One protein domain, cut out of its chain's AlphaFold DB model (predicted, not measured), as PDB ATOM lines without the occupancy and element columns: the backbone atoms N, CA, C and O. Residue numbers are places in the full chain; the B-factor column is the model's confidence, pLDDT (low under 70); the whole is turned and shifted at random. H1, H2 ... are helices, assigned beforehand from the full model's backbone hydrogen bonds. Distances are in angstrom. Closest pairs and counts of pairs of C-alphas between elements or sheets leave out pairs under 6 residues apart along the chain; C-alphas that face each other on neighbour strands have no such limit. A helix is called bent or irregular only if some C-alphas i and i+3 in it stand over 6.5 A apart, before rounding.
ATOM      1  N   ALA A  43       3.734  36.584 -27.335       77.75
ATOM      2  CA  ALA A  43       5.026  37.193 -27.005       77.75
ATOM      3  C   ALA A  43       6.226  36.370 -27.516       77.75
ATOM      4  O   ALA A  43       7.135  36.901 -28.155       77.75
ATOM      5  N   GLU A  44       6.196  35.046 -27.320       81.19
ATOM      6  CA  GLU A  44       7.238  34.134 -27.815       81.19
ATOM      7  C   GLU A  44       7.339  34.167 -29.350       81.19
ATOM      8  O   GLU A  44       8.430  34.176 -29.924       81.19
ATOM      9  N   HIS A  45       6.195  34.256 -30.033       81.69
ATOM     10  CA  HIS A  45       6.149  34.378 -31.487       81.69
ATOM     11  C   HIS A  45       6.830  35.669 -31.962       81.69
ATOM     12  O   HIS A  45       7.553  35.649 -32.956       81.69
ATOM     13  N   TRP A  46       6.672  36.777 -31.231       81.25
ATOM     14  CA  TRP A  46       7.332  38.047 -31.555       81.25
ATOM     15  C   TRP A  46       8.858  37.956 -31.475       81.25
ATOM     16  O   TRP A  46       9.557  38.439 -32.367       81.25
ATOM     17  N   GLN A  47       9.394  37.304 -30.443       81.06
ATOM     18  CA  GLN A  47      10.844  37.160 -30.281       81.06
ATOM     19  C   GLN A  47      11.470  36.383 -31.448       81.06
ATOM     20  O   GLN A  47      12.485  36.802 -32.024       81.06
ATOM     21  N   TYR A  48      10.834  35.282 -31.854       87.62
ATOM     22  CA  TYR A  48      11.293  34.507 -33.004       87.62
ATOM     23  C   TYR A  48      11.102  35.249 -34.323       87.62
ATOM     24  O   TYR A  48      11.990  35.197 -35.174       87.62
ATOM     25  N   LEU A  49       9.994  35.973 -34.492       87.25
ATOM     26  CA  LEU A  49       9.743  36.770 -35.689       87.25
ATOM     27  C   LEU A  49      10.773  37.895 -35.841       87.25
ATOM     28  O   LEU A  49      11.302  38.080 -36.934       87.25
ATOM     29  N   GLY A  50      11.119  38.593 -34.757       84.94
ATOM     30  CA  GLY A  50      12.156  39.627 -34.756       84.94
ATOM     31  C   GLY A  50      13.524  39.092 -35.176       84.94
ATOM     32  O   GLY A  50      14.175  39.656 -36.059       84.94
ATOM     33  N   THR A  51      13.919  37.949 -34.609       88.94
ATOM     34  CA  THR A  51      15.167  37.258 -34.976       88.94
ATOM     35  C   THR A  51      15.150  36.826 -36.442       88.94
ATOM     36  O   THR A  51      16.085  37.113 -37.189       88.94
ATOM     37  N   ALA A  52      14.055  36.209 -36.890       89.38
ATOM     38  CA  ALA A  52      13.915  35.745 -38.262       89.38
ATOM     39  C   ALA A  52      13.920  36.903 -39.275       89.38
ATOM     40  O   ALA A  52      14.539  36.777 -40.330       89.38
ATOM     41  N   VAL A  53      13.287  38.042 -38.967       87.06
ATOM     42  CA  VAL A  53      13.335  39.251 -39.809       87.06
ATOM     43  C   VAL A  53      14.762  39.790 -39.896       87.06
ATOM     44  O   VAL A  53      15.224  40.107 -40.992       87.06
ATOM     45  N   ALA A  54      15.494  39.847 -38.780       86.44
ATOM     46  CA  ALA A  54      16.895  40.261 -38.789       86.44
ATOM     47  C   ALA A  54      17.766  39.332 -39.658       86.44
ATOM     48  O   ALA A  54      18.572  39.816 -40.457       86.44
ATOM     49  N   ASP A  55      17.563  38.016 -39.570       89.31
ATOM     50  CA  ASP A  55      18.268  37.036 -40.400       89.31
ATOM     51  C   ASP A  55      17.897  37.138 -41.884       89.31
ATOM     52  O   ASP A  55      18.769  37.000 -42.743       89.31
ATOM     53  N   TRP A  56      16.635  37.418 -42.215       88.38
ATOM     54  CA  TRP A  56      16.204  37.645 -43.596       88.38
ATOM     55  C   TRP A  56      16.851  38.882 -44.208       88.38
ATOM     56  O   TRP A  56      17.333  38.815 -45.337       88.38
ATOM     57  N   VAL A  57      16.921  39.980 -43.452       84.75
ATOM     58  CA  VAL A  57      17.590  41.211 -43.892       84.75
ATOM     59  C   VAL A  57      19.091  40.976 -44.070       84.75
ATOM     60  O   VAL A  57      19.670  41.386 -45.075       84.75
ATOM     61  N   ALA A  58      19.736  40.287 -43.124       86.56
ATOM     62  CA  ALA A  58      21.181  40.077 -43.152       86.56
ATOM     63  C   ALA A  58      21.626  38.984 -44.144       86.56
ATOM     64  O   ALA A  58      22.710  39.072 -44.724       86.56
ATOM     65  N   LYS A  59      20.834  37.917 -44.306       89.00
ATOM     66  CA  LYS A  59      21.210  36.674 -45.008       89.00
ATOM     67  C   LYS A  59      20.050  36.098 -45.847       89.00
ATOM     68  O   LYS A  59      19.731  34.909 -45.730       89.00
ATOM     69  N   PRO A  60      19.466  36.857 -46.789       87.12
ATOM     70  CA  PRO A  60      18.244  36.456 -47.498       87.12
ATOM     71  C   PRO A  60      18.386  35.145 -48.291       87.12
ATOM     72  O   PRO A  60      17.468  34.331 -48.357       87.12
ATOM     73  N   ASN A  61      19.561  34.880 -48.873       87.25
ATOM     74  CA  ASN A  61      19.795  33.647 -49.638       87.25
ATOM     75  C   ASN A  61      19.885  32.396 -48.752       87.25
ATOM     76  O   ASN A  61      19.496  31.311 -49.184       87.25
ATOM     77  N   MET A  62      20.394  32.536 -47.525       89.00
ATOM     78  CA  MET A  62      20.399  31.456 -46.537       89.00
ATOM     79  C   MET A  62      18.968  31.162 -46.094       89.00
ATOM     80  O   MET A  62      18.538  30.011 -46.134       89.00
ATOM     81  N   MET A  63      18.206  32.213 -45.798       90.31
ATOM     82  CA  MET A  63      16.826  32.086 -45.345       90.31
ATOM     83  C   MET A  63      15.887  31.512 -46.416       90.31
ATOM     84  O   MET A  63      15.046  30.674 -46.101       90.31
ATOM     85  N   ARG A  64      16.103  31.815 -47.705       88.00
ATOM     86  CA  ARG A  64      15.407  31.127 -48.815       88.00
ATOM     87  C   ARG A  64      15.659  29.621 -48.848       88.00
ATOM     88  O   ARG A  64      14.750  28.830 -49.108       88.00
ATOM     89  N   ARG A  65      16.900  29.192 -48.595       86.81
ATOM     90  CA  ARG A  65      17.211  27.757 -48.486       86.81
ATOM     91  C   ARG A  65      16.504  27.151 -47.280       86.81
ATOM     92  O   ARG A  65      16.037  26.022 -47.364       86.81
ATOM     93  N   TYR A  66      16.402  27.906 -46.192       87.69
ATOM     94  CA  TYR A  66      15.770  27.469 -44.956       87.69
ATOM     95  C   TYR A  66      14.270  27.237 -45.125       87.69
ATOM     96  O   TYR A  66      13.786  26.145 -44.829       87.69
ATOM     97  N   THR A  67      13.550  28.180 -45.729       87.00
ATOM     98  CA  THR A  67      12.126  27.991 -46.041       87.00
ATOM     99  C   THR A  67      11.894  26.859 -47.038       87.00
ATOM    100  O   THR A  67      10.945  26.097 -46.885       87.00
ATOM    101  N   THR A  68      12.802  26.659 -47.998       86.69
ATOM    102  CA  THR A  68      12.745  25.504 -48.913       86.69
ATOM    103  C   THR A  68      12.904  24.171 -48.169       86.69
ATOM    104  O   THR A  68      12.220  23.200 -48.482       86.69
ATOM    105  N   LEU A  69      13.805  24.088 -47.185       85.38
ATOM    106  CA  LEU A  69      13.989  22.876 -46.377       85.38
ATOM    107  C   LEU A  69      12.754  22.583 -45.517       85.38
ATOM    108  O   LEU A  69      12.271  21.449 -45.531       85.38
ATOM    109  N   LEU A  70      12.214  23.607 -44.852       85.06
ATOM    110  CA  LEU A  70      10.991  23.503 -44.053       85.06
ATOM    111  C   LEU A  70       9.788  23.072 -44.905       85.06
ATOM    112  O   LEU A  70       9.024  22.206 -44.484       85.06
ATOM    113  N   ALA A  71       9.640  23.610 -46.119       84.25
ATOM    114  CA  ALA A  71       8.538  23.266 -47.022       84.25
ATOM    115  C   ALA A  71       8.587  21.796 -47.469       84.25
ATOM    116  O   ALA A  71       7.556  21.178 -47.718       84.25
ATOM    117  N   ASN A  72       9.788  21.216 -47.513       85.75
ATOM    118  CA  ASN A  72      10.010  19.805 -47.819       85.75
ATOM    119  C   ASN A  72       9.926  18.893 -46.579       85.75
ATOM    120  O   ASN A  72      10.349  17.738 -46.642       85.75
ATOM    121  N   GLY A  73       9.433  19.403 -45.444       80.19
ATOM    122  CA  GLY A  73       9.286  18.646 -44.198       80.19
ATOM    123  C   GLY A  73      10.613  18.267 -43.540       80.19
ATOM    124  O   GLY A  73      10.650  17.353 -42.718       80.19
ATOM    125  N   ARG A  74      11.720  18.925 -43.911       80.88
ATOM    126  CA  ARG A  74      13.019  18.682 -43.280       80.88
ATOM    127  C   ARG A  74      13.165  19.550 -42.041       80.88
ATOM    128  O   ARG A  74      12.892  20.747 -42.073       80.88
ATOM    129  N   THR A  75      13.654  18.943 -40.968       74.88
ATOM    130  CA  THR A  75      14.063  19.657 -39.763       74.88
ATOM    131  C   THR A  75      15.300  20.494 -40.046       74.88
ATOM    132  O   THR A  75      16.240  20.052 -40.714       74.88
ATOM    133  N   MET A  76      15.291  21.720 -39.538       75.31
ATOM    134  CA  MET A  76      16.461  22.581 -39.575       75.31
ATOM    135  C   MET A  76      17.269  22.414 -38.293       75.31
ATOM    136  O   MET A  76      16.681  22.162 -37.238       75.31
ATOM    137  N   PRO A  77      18.596  22.597 -38.353       68.50
ATOM    138  CA  PRO A  77      19.354  22.897 -37.151       68.50
ATOM    139  C   PRO A  77      18.725  24.133 -36.497       68.50
ATOM    140  O   PRO A  77      18.414  25.099 -37.193       68.50
ATOM    141  N   ASP A  78      18.492  24.070 -35.191       73.88
ATOM    142  CA  ASP A  78      18.032  25.190 -34.360       73.88
ATOM    143  C   ASP A  78      16.571  25.659 -34.552       73.88
ATOM    144  O   ASP A  78      16.125  26.530 -33.811       73.88
ATOM    145  N   VAL A  79      15.790  25.046 -35.456       80.19
ATOM    146  CA  VAL A  79      14.324  25.237 -35.537       80.19
ATOM    147  C   VAL A  79      13.635  23.995 -34.990       80.19
ATOM    148  O   VAL A  79      13.491  22.986 -35.682       80.19
ATOM    149  N   THR A  80      13.238  24.056 -33.726       79.94
ATOM    150  CA  THR A  80      12.717  22.908 -32.972       79.94
ATOM    151  C   THR A  80      11.231  23.017 -32.660       79.94
ATOM    152  O   THR A  80      10.623  22.018 -32.277       79.94
ATOM    153  N   THR A  81      10.633  24.197 -32.848       86.06
ATOM    154  CA  THR A  81       9.217  24.440 -32.552       86.06
ATOM    155  C   THR A  81       8.438  24.917 -33.775       86.06
ATOM    156  O   THR A  81       8.957  25.592 -34.667       86.06
ATOM    157  N   ASP A  82       7.138  24.615 -33.783       87.12
ATOM    158  CA  ASP A  82       6.191  25.129 -34.777       87.12
ATOM    159  C   ASP A  82       6.177  26.662 -34.835       87.12
ATOM    160  O   ASP A  82       6.018  27.242 -35.910       87.12
ATOM    161  N   ILE A  83       6.338  27.325 -33.685       84.94
ATOM    162  CA  ILE A  83       6.335  28.789 -33.577       84.94
ATOM    163  C   ILE A  83       7.552  29.373 -34.303       84.94
ATOM    164  O   ILE A  83       7.401  30.303 -35.098       84.94
ATOM    165  N   GLN A  84       8.741  28.795 -34.109       86.19
ATOM    166  CA  GLN A  84       9.955  29.200 -34.825       86.19
ATOM    167  C   GLN A  84       9.802  29.000 -36.339       86.19
ATOM    168  O   GLN A  84      10.088  29.911 -37.116       86.19
ATOM    169  N   ALA A  85       9.281  27.844 -36.768       85.88
ATOM    170  CA  ALA A  85       9.061  27.561 -38.185       85.88
ATOM    171  C   ALA A  85       8.077  28.559 -38.825       85.88
ATOM    172  O   ALA A  85       8.358  29.113 -39.890       85.88
ATOM    173  N   ARG A  86       6.952  28.855 -38.159       87.12
ATOM    174  CA  ARG A  86       5.985  29.872 -38.620       87.12
ATOM    175  C   ARG A  86       6.598  31.266 -38.671       87.12
ATOM    176  O   ARG A  86       6.348  31.993 -39.628       87.12
ATOM    177  N   SER A  87       7.415  31.620 -37.684       88.50
ATOM    178  CA  SER A  87       8.101  32.915 -37.625       88.50
ATOM    179  C   SER A  87       9.053  33.112 -38.805       88.50
ATOM    180  O   SER A  87       9.096  34.194 -39.379       88.50
ATOM    181  N   ILE A  88       9.749  32.057 -39.247       87.38
ATOM    182  CA  ILE A  88      10.626  32.102 -40.430       87.38
ATOM    183  C   ILE A  88       9.834  32.357 -41.722       87.38
ATOM    184  O   ILE A  88      10.268  33.161 -42.552       87.38
ATOM    185  N   TYR A  89       8.675  31.711 -41.894       86.88
ATOM    186  CA  TYR A  89       7.799  31.953 -43.049       86.88
ATOM    187  C   TYR A  89       7.195  33.356 -43.035       86.88
ATOM    188  O   TYR A  89       7.153  34.024 -44.063       86.88
ATOM    189  N   GLN A  90       6.747  33.826 -41.874       85.38
ATOM    190  CA  GLN A  90       6.205  35.176 -41.749       85.38
ATOM    191  C   GLN A  90       7.281  36.239 -41.969       85.38
ATOM    192  O   GLN A  90       7.037  37.203 -42.684       85.38
ATOM    193  N   ALA A  91       8.494  36.034 -41.457       87.06
ATOM    194  CA  ALA A  91       9.618  36.918 -41.733       87.06
ATOM    195  C   ALA A  91       9.945  36.995 -43.230       87.06
ATOM    196  O   ALA A  91      10.293  38.068 -43.712       87.06
ATOM    197  N   GLN A  92       9.769  35.904 -43.989       86.50
ATOM    198  CA  GLN A  92       9.902  35.945 -45.447       86.50
ATOM    199  C   GLN A  92       8.883  36.899 -46.078       86.50
ATOM    200  O   GLN A  92       9.261  37.722 -46.905       86.50
ATOM    201  N   LEU A  93       7.608  36.820 -45.678       82.88
ATOM    202  CA  LEU A  93       6.563  37.723 -46.179       82.88
ATOM    203  C   LEU A  93       6.880  39.192 -45.865       82.88
ATOM    204  O   LEU A  93       6.579  40.072 -46.665       82.88
ATOM    205  N   LEU A  94       7.499  39.447 -44.709       82.44
ATOM    206  CA  LEU A  94       7.822  40.795 -44.246       82.44
ATOM    207  C   LEU A  94       9.122  41.354 -44.822       82.44
ATOM    208  O   LEU A  94       9.225  42.559 -44.962       82.44
ATOM    209  N   ALA A  95      10.120  40.526 -45.129       82.31
ATOM    210  CA  ALA A  95      11.480  41.004 -45.403       82.31
ATOM    211  C   ALA A  95      12.071  40.525 -46.737       82.31
ATOM    212  O   ALA A  95      13.132  41.012 -47.126       82.31
ATOM    213  N   ASP A  96      11.432  39.584 -47.445       79.56
ATOM    214  CA  ASP A  96      11.882  39.152 -48.772       79.56
ATOM    215  C   ASP A  96      11.164  39.938 -49.884       79.56
ATOM    216  O   ASP A  96       9.999  39.653 -50.174       79.56
ATOM    217  N   PRO A  97      11.830  40.885 -50.567       68.00
ATOM    218  CA  PRO A  97      11.222  41.625 -51.677       68.00
ATOM    219  C   PRO A  97      10.892  40.731 -52.884       68.00
ATOM    220  O   PRO A  97      10.077  41.100 -53.730       68.00
ATOM    221  N   ASN A  98      11.501  39.541 -52.956       73.00
ATOM    222  CA  ASN A  98      11.276  38.546 -54.006       73.00
ATOM    223  C   ASN A  98      10.382  37.378 -53.541       73.00
ATOM    224  O   ASN A  98      10.268  36.377 -54.250       73.00
ATOM    225  N   GLY A  99       9.815  37.456 -52.332       68.81
ATOM    226  CA  GLY A  99       8.942  36.428 -51.766       68.81
ATOM    227  C   GLY A  99       7.520  36.471 -52.333       68.81
ATOM    228  O   GLY A  99       7.203  37.255 -53.227       68.81
ATOM    229  N   HIS A 100       6.628  35.631 -51.797       57.88
ATOM    230  CA  HIS A 100       5.191  35.748 -52.063       57.88
ATOM    231  C   HIS A 100       4.697  37.100 -51.518       57.88
ATOM    232  O   HIS A 100       4.493  37.245 -50.316       57.88
ATOM    233  N   GLN A 101       4.560  38.097 -52.398       56.34
ATOM    234  CA  GLN A 101       4.150  39.462 -52.056       56.34
ATOM    235  C   GLN A 101       2.705  39.475 -51.539       56.34
ATOM    236  O   GLN A 101       1.752  39.535 -52.310       56.34
ATOM    237  N   VAL A 102       2.549  39.380 -50.219       57.88
ATOM    238  CA  VAL A 102       1.287  39.675 -49.516       57.88
ATOM    239  C   VAL A 102       1.305  41.105 -48.959       57.88
ATOM    240  O   VAL A 102       0.252  41.700 -48.758       57.88
ATOM    241  N   VAL A 103       2.499  41.668 -48.748       61.56
ATOM    242  CA  VAL A 103       2.733  43.036 -48.269       61.56
ATOM    243  C   VAL A 103       3.189  43.894 -49.448       61.56
ATOM    244  O   VAL A 103       4.017  43.444 -50.244       61.56
ATOM    245  N   ALA A 104       2.642  45.105 -49.577       67.50
ATOM    246  CA  ALA A 104       3.069  46.039 -50.612       67.50
ATOM    247  C   ALA A 104       4.554  46.415 -50.409       67.50
ATOM    248  O   ALA A 104       4.980  46.559 -49.261       67.50
ATOM    249  N   PRO A 105       5.362  46.571 -51.475       66.50
ATOM    250  CA  PRO A 105       6.789  46.887 -51.347       66.50
ATOM    251  C   PRO A 105       7.080  48.128 -50.487       66.50
ATOM    252  O   PRO A 105       8.037  48.135 -49.715       66.50
ATOM    253  N   GLU A 106       6.240  49.159 -50.584       69.69
ATOM    254  CA  GLU A 106       6.312  50.383 -49.782       69.69
ATOM    255  C   GLU A 106       6.067  50.146 -48.282       69.69
ATOM    256  O   GLU A 106       6.705  50.780 -47.442       69.69
ATOM    257  N   ASP A 107       5.213  49.183 -47.942       70.12
ATOM    258  CA  ASP A 107       4.884  48.820 -46.561       70.12
ATOM    259  C   ASP A 107       5.891  47.821 -45.979       70.12
ATOM    260  O   ASP A 107       6.000  47.662 -44.761       70.12
ATOM    261  N   GLN A 108       6.658  47.153 -46.842       70.75
ATOM    262  CA  GLN A 108       7.600  46.110 -46.461       70.75
ATOM    263  C   GLN A 108       8.746  46.666 -45.608       70.75
ATOM    264  O   GLN A 108       9.079  46.110 -44.560       70.75
ATOM    265  N   GLN A 109       9.316  47.805 -46.008       74.81
ATOM    266  CA  GLN A 109      10.381  48.450 -45.240       74.81
ATOM    267  C   GLN A 109       9.875  48.950 -43.881       74.81
ATOM    268  O   GLN A 109      10.531  48.725 -42.864       74.81
ATOM    269  N   LEU A 110       8.682  49.552 -43.848       74.69
ATOM    270  CA  LEU A 110       8.055  49.995 -42.605       74.69
ATOM    271  C   LEU A 110       7.786  48.813 -41.664       74.69
ATOM    272  O   LEU A 110       8.056  48.900 -40.467       74.69
ATOM    273  N   ALA A 111       7.311  47.685 -42.194       72.81
ATOM    274  CA  ALA A 111       7.080  46.483 -41.406       72.81
ATOM    275  C   ALA A 111       8.381  45.934 -40.794       72.81
ATOM    276  O   ALA A 111       8.409  45.613 -39.606       72.81
ATOM    277  N   VAL A 112       9.474  45.882 -41.566       78.00
ATOM    278  CA  VAL A 112      10.801  45.486 -41.059       78.00
ATOM    279  C   VAL A 112      11.282  46.436 -39.960       78.00
ATOM    280  O   VAL A 112      11.757  45.978 -38.919       78.00
ATOM    281  N   GLU A 113      11.146  47.746 -40.163       78.12
ATOM    282  CA  GLU A 113      11.552  48.755 -39.183       78.12
ATOM    283  C   GLU A 113      10.762  48.632 -37.875       78.12
ATOM    284  O   GLU A 113      11.364  48.652 -36.800       78.12
ATOM    285  N   LEU A 114       9.443  48.426 -37.947       75.75
ATOM    286  CA  LEU A 114       8.583  48.239 -36.774       75.75
ATOM    287  C   LEU A 114       8.960  46.986 -35.976       75.75
ATOM    288  O   LEU A 114       9.102  47.053 -34.752       75.75
ATOM    289  N   VAL A 115       9.178  45.861 -36.664       77.81
ATOM    290  CA  VAL A 115       9.607  44.599 -36.043       77.81
ATOM    291  C   VAL A 115      10.941  44.792 -35.313       77.81
ATOM    292  O   VAL A 115      11.066  44.468 -34.132       77.81
ATOM    293  N   GLN A 116      11.937  45.375 -35.987       75.81
ATOM    294  CA  GLN A 116      13.267  45.581 -35.412       75.81
ATOM    295  C   GLN A 116      13.269  46.598 -34.267       75.81
ATOM    296  O   GLN A 116      13.965  46.396 -33.269       75.81
ATOM    297  N   ALA A 117      12.521  47.698 -34.394       70.94
ATOM    298  CA  ALA A 117      12.388  48.702 -33.343       70.94
ATOM    299  C   ALA A 117      11.807  48.083 -32.069       70.94
ATOM    300  O   ALA A 117      12.288  48.368 -30.969       70.94
ATOM    301  N   ARG A 118      10.835  47.176 -32.216       69.50
ATOM    302  CA  ARG A 118      10.240  46.482 -31.081       69.50
ATOM    303  C   ARG A 118      11.207  45.522 -30.402       69.50
ATOM    304  O   ARG A 118      11.380  45.618 -29.191       69.50
ATOM    305  N   THR A 119      11.909  44.680 -31.158       68.12
ATOM    306  CA  THR A 119      12.914  43.778 -30.572       68.12
ATOM    307  C   THR A 119      13.956  44.547 -29.750       68.12
ATOM    308  O   THR A 119      14.373  44.089 -28.690       68.12
ATOM    309  N   ARG A 120      14.347  45.754 -30.184       65.75
ATOM    310  CA  ARG A 120      15.271  46.614 -29.420       65.75
ATOM    311  C   ARG A 120      14.668  47.135 -28.115       65.75
ATOM    312  O   ARG A 120      15.386  47.198 -27.120       65.75
ATOM    313  N   LEU A 121      13.389  47.515 -28.112       62.81
ATOM    314  CA  LEU A 121      12.689  47.957 -26.901       62.81
ATOM    315  C   LEU A 121      12.573  46.827 -25.877       62.81
ATOM    316  O   LEU A 121      12.845  47.065 -24.705       62.81
ATOM    317  N   ASP A 122      12.260  45.609 -26.317       58.75
ATOM    318  CA  ASP A 122      12.154  44.451 -25.422       58.75
ATOM    319  C   ASP A 122      13.521  44.103 -24.800       58.75
ATOM    320  O   ASP A 122      13.619  43.890 -23.592       58.75
ATOM    321  N   VAL A 123      14.608  44.141 -25.585       54.88
ATOM    322  CA  VAL A 123      15.979  43.947 -25.067       54.88
ATOM    323  C   VAL A 123      16.359  45.040 -24.061       54.88
ATOM    324  O   VAL A 123      16.942  44.744 -23.019       54.88
ATOM    325  N   ALA A 124      16.014  46.301 -24.338       45.56
ATOM    326  CA  ALA A 124      16.282  47.412 -23.427       45.56
ATOM    327  C   ALA A 124      15.460  47.313 -22.129       45.56
ATOM    328  O   ALA A 124      15.989  47.578 -21.050       45.56
ATOM    329  N   ALA A 125      14.194  46.899 -22.217       50.12
ATOM    330  CA  ALA A 125      13.332  46.675 -21.062       50.12
ATOM    331  C   ALA A 125      13.833  45.505 -20.201       50.12
ATOM    332  O   ALA A 125      13.944  45.658 -18.986       50.12
ATOM    333  N   SER A 126      14.231  44.386 -20.820       49.22
ATOM    334  CA  SER A 126      14.858  43.251 -20.127       49.22
ATOM    335  C   SER A 126      16.127  43.680 -19.390       49.22
ATOM    336  O   SER A 126      16.300  43.360 -18.219       49.22
ATOM    337  N   TYR A 127      16.982  44.480 -20.037       40.34
ATOM    338  CA  TYR A 127      18.212  44.988 -19.428       40.34
ATOM    339  C   TYR A 127      17.938  45.894 -18.217       40.34
ATOM    340  O   TYR A 127      18.643  45.825 -17.215       40.34
ATOM    341  N   LEU A 128      16.897  46.731 -18.272       32.50
ATOM    342  CA  LEU A 128      16.507  47.586 -17.145       32.50
ATOM    343  C   LEU A 128      15.936  46.783 -15.967       32.50
ATOM    344  O   LEU A 128      16.186  47.146 -14.817       32.50
ATOM    345  N   ILE A 129      15.222  45.687 -16.234       38.88
ATOM    346  CA  ILE A 129      14.719  44.761 -15.206       38.88
ATOM    347  C   ILE A 129      15.884  44.006 -14.543       38.88
ATOM    348  O   ILE A 129      15.931  43.918 -13.315       38.88
ATOM    349  N   ASP A 130      16.869  43.555 -15.324       38.38
ATOM    350  CA  ASP A 130      18.068  42.874 -14.814       38.38
ATOM    351  C   ASP A 130      18.974  43.810 -13.993       38.38
ATOM    352  O   ASP A 130      19.519  43.417 -12.959       38.38
ATOM    353  N   VAL A 131      19.092  45.084 -14.385       42.34
ATOM    354  CA  VAL A 131      19.810  46.113 -13.606       42.34
ATOM    355  C   VAL A 131      19.068  46.462 -12.305       42.34
ATOM    356  O   VAL A 131      19.708  46.789 -11.304       42.34
ATOM    357  N   ALA A 132      17.736  46.362 -12.280       37.00
ATOM    358  CA  ALA A 132      16.920  46.620 -11.093       37.00
ATOM    359  C   ALA A 132      16.898  45.451 -10.080       37.00
ATOM    360  O   ALA A 132      16.578  45.675  -8.909       37.00
ATOM    361  N   HIS A 133      17.295  44.234 -10.478       38.03
ATOM    362  CA  HIS A 133      17.343  43.043  -9.615       38.03
ATOM    363  C   HIS A 133      18.724  42.345  -9.619       38.03
ATOM    364  O   HIS A 133      18.865  41.228 -10.109       38.03
TER     365      HIS A 133
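Overview. This is residues 43 to 133 of the 166 residues of an uncharacterized protein of Nocardia terpenica (UniProt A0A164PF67). Two helices, H1 and H3, cross at the middle of a small helical body, with H2 packed on H3 at one side and the long helix H4 crossing H1 at the other. Residues 124 to 133, of which 124 to 132 belong to H4, stick out beyond this body as an arm. The printed part has 91 residues with four named helices, in the order H1, H2, H3, H4, and no named strand; its class is all helix. It is only just compact, close to loose, with a radius of gyration of the C-alphas of 14.2 A, and the C-alphas span 45 by 33 by 19 A.

Arrangement. H4, residues 105 to 132, is the longest helix, and with residues 112 to 119 alone it touches H1, residues 43 to 58. Their closest C-alphas, those of Val 115 and Gly 50, are 5.7 A apart, and they run opposite ways at a steep tilt of 57 degrees. H1 touches H3, residues 82 to 95, with the C-alphas of Leu 49 and Ser 87 closest at 4.6 A; they run the same way at a steep tilt of 46 degrees. H3 is the hub, touching three helices. It touches H4 with residues 94 to 95 alone, the closest C-alphas being those of Leu 94 and Gln 108 at 5.8 A. H2, residues 60 to 71, forms a helical hairpin with H3, and their closest C-alphas, those of Thr 67 and Tyr 89, are 6.6 A apart. H1 and H2 are close but not clearly touching, with the C-alphas of Trp 56 and Met 63 closest at 5.9 A. H2 and H4 are apart. The helix packing is mostly crossed, with no touching pair at a shallow tilt. In H1, H2 and H3 every O i to N i+4 pair is within hydrogen-bond range; in H4, 22 of 24 are.

Along the chain. H4 measures 41.5 A from its first to its last C-alpha and ends at C-alpha 132 at (16.920, 46.620, -11.093). It is neither bent nor irregular, but only just: C-alphas 106 and 109 are 6.4 A apart. H1 begins at C-alpha 43 at (5.026, 37.193, -27.005) and measures 23.0 A. H3 measures 19.8 A and ends at C-alpha 95 at (11.480, 41.004, -45.403). H2 measures 16.4 A.

Size, cuts and confidence. The two C-alphas farthest apart, those of Asn 72 and Ala 132, are 46.0 A apart. Without residues 124 to 133, which stand free, the body spans 32 by 28 by 19 A. The printed part has no cut and no long link; the link from H1 to H2 is tight. The mean pLDDT of the printed part is 75.0, and it is under 70 at residues 77 and 97, residues 99 to 106 and residues 118 to 133.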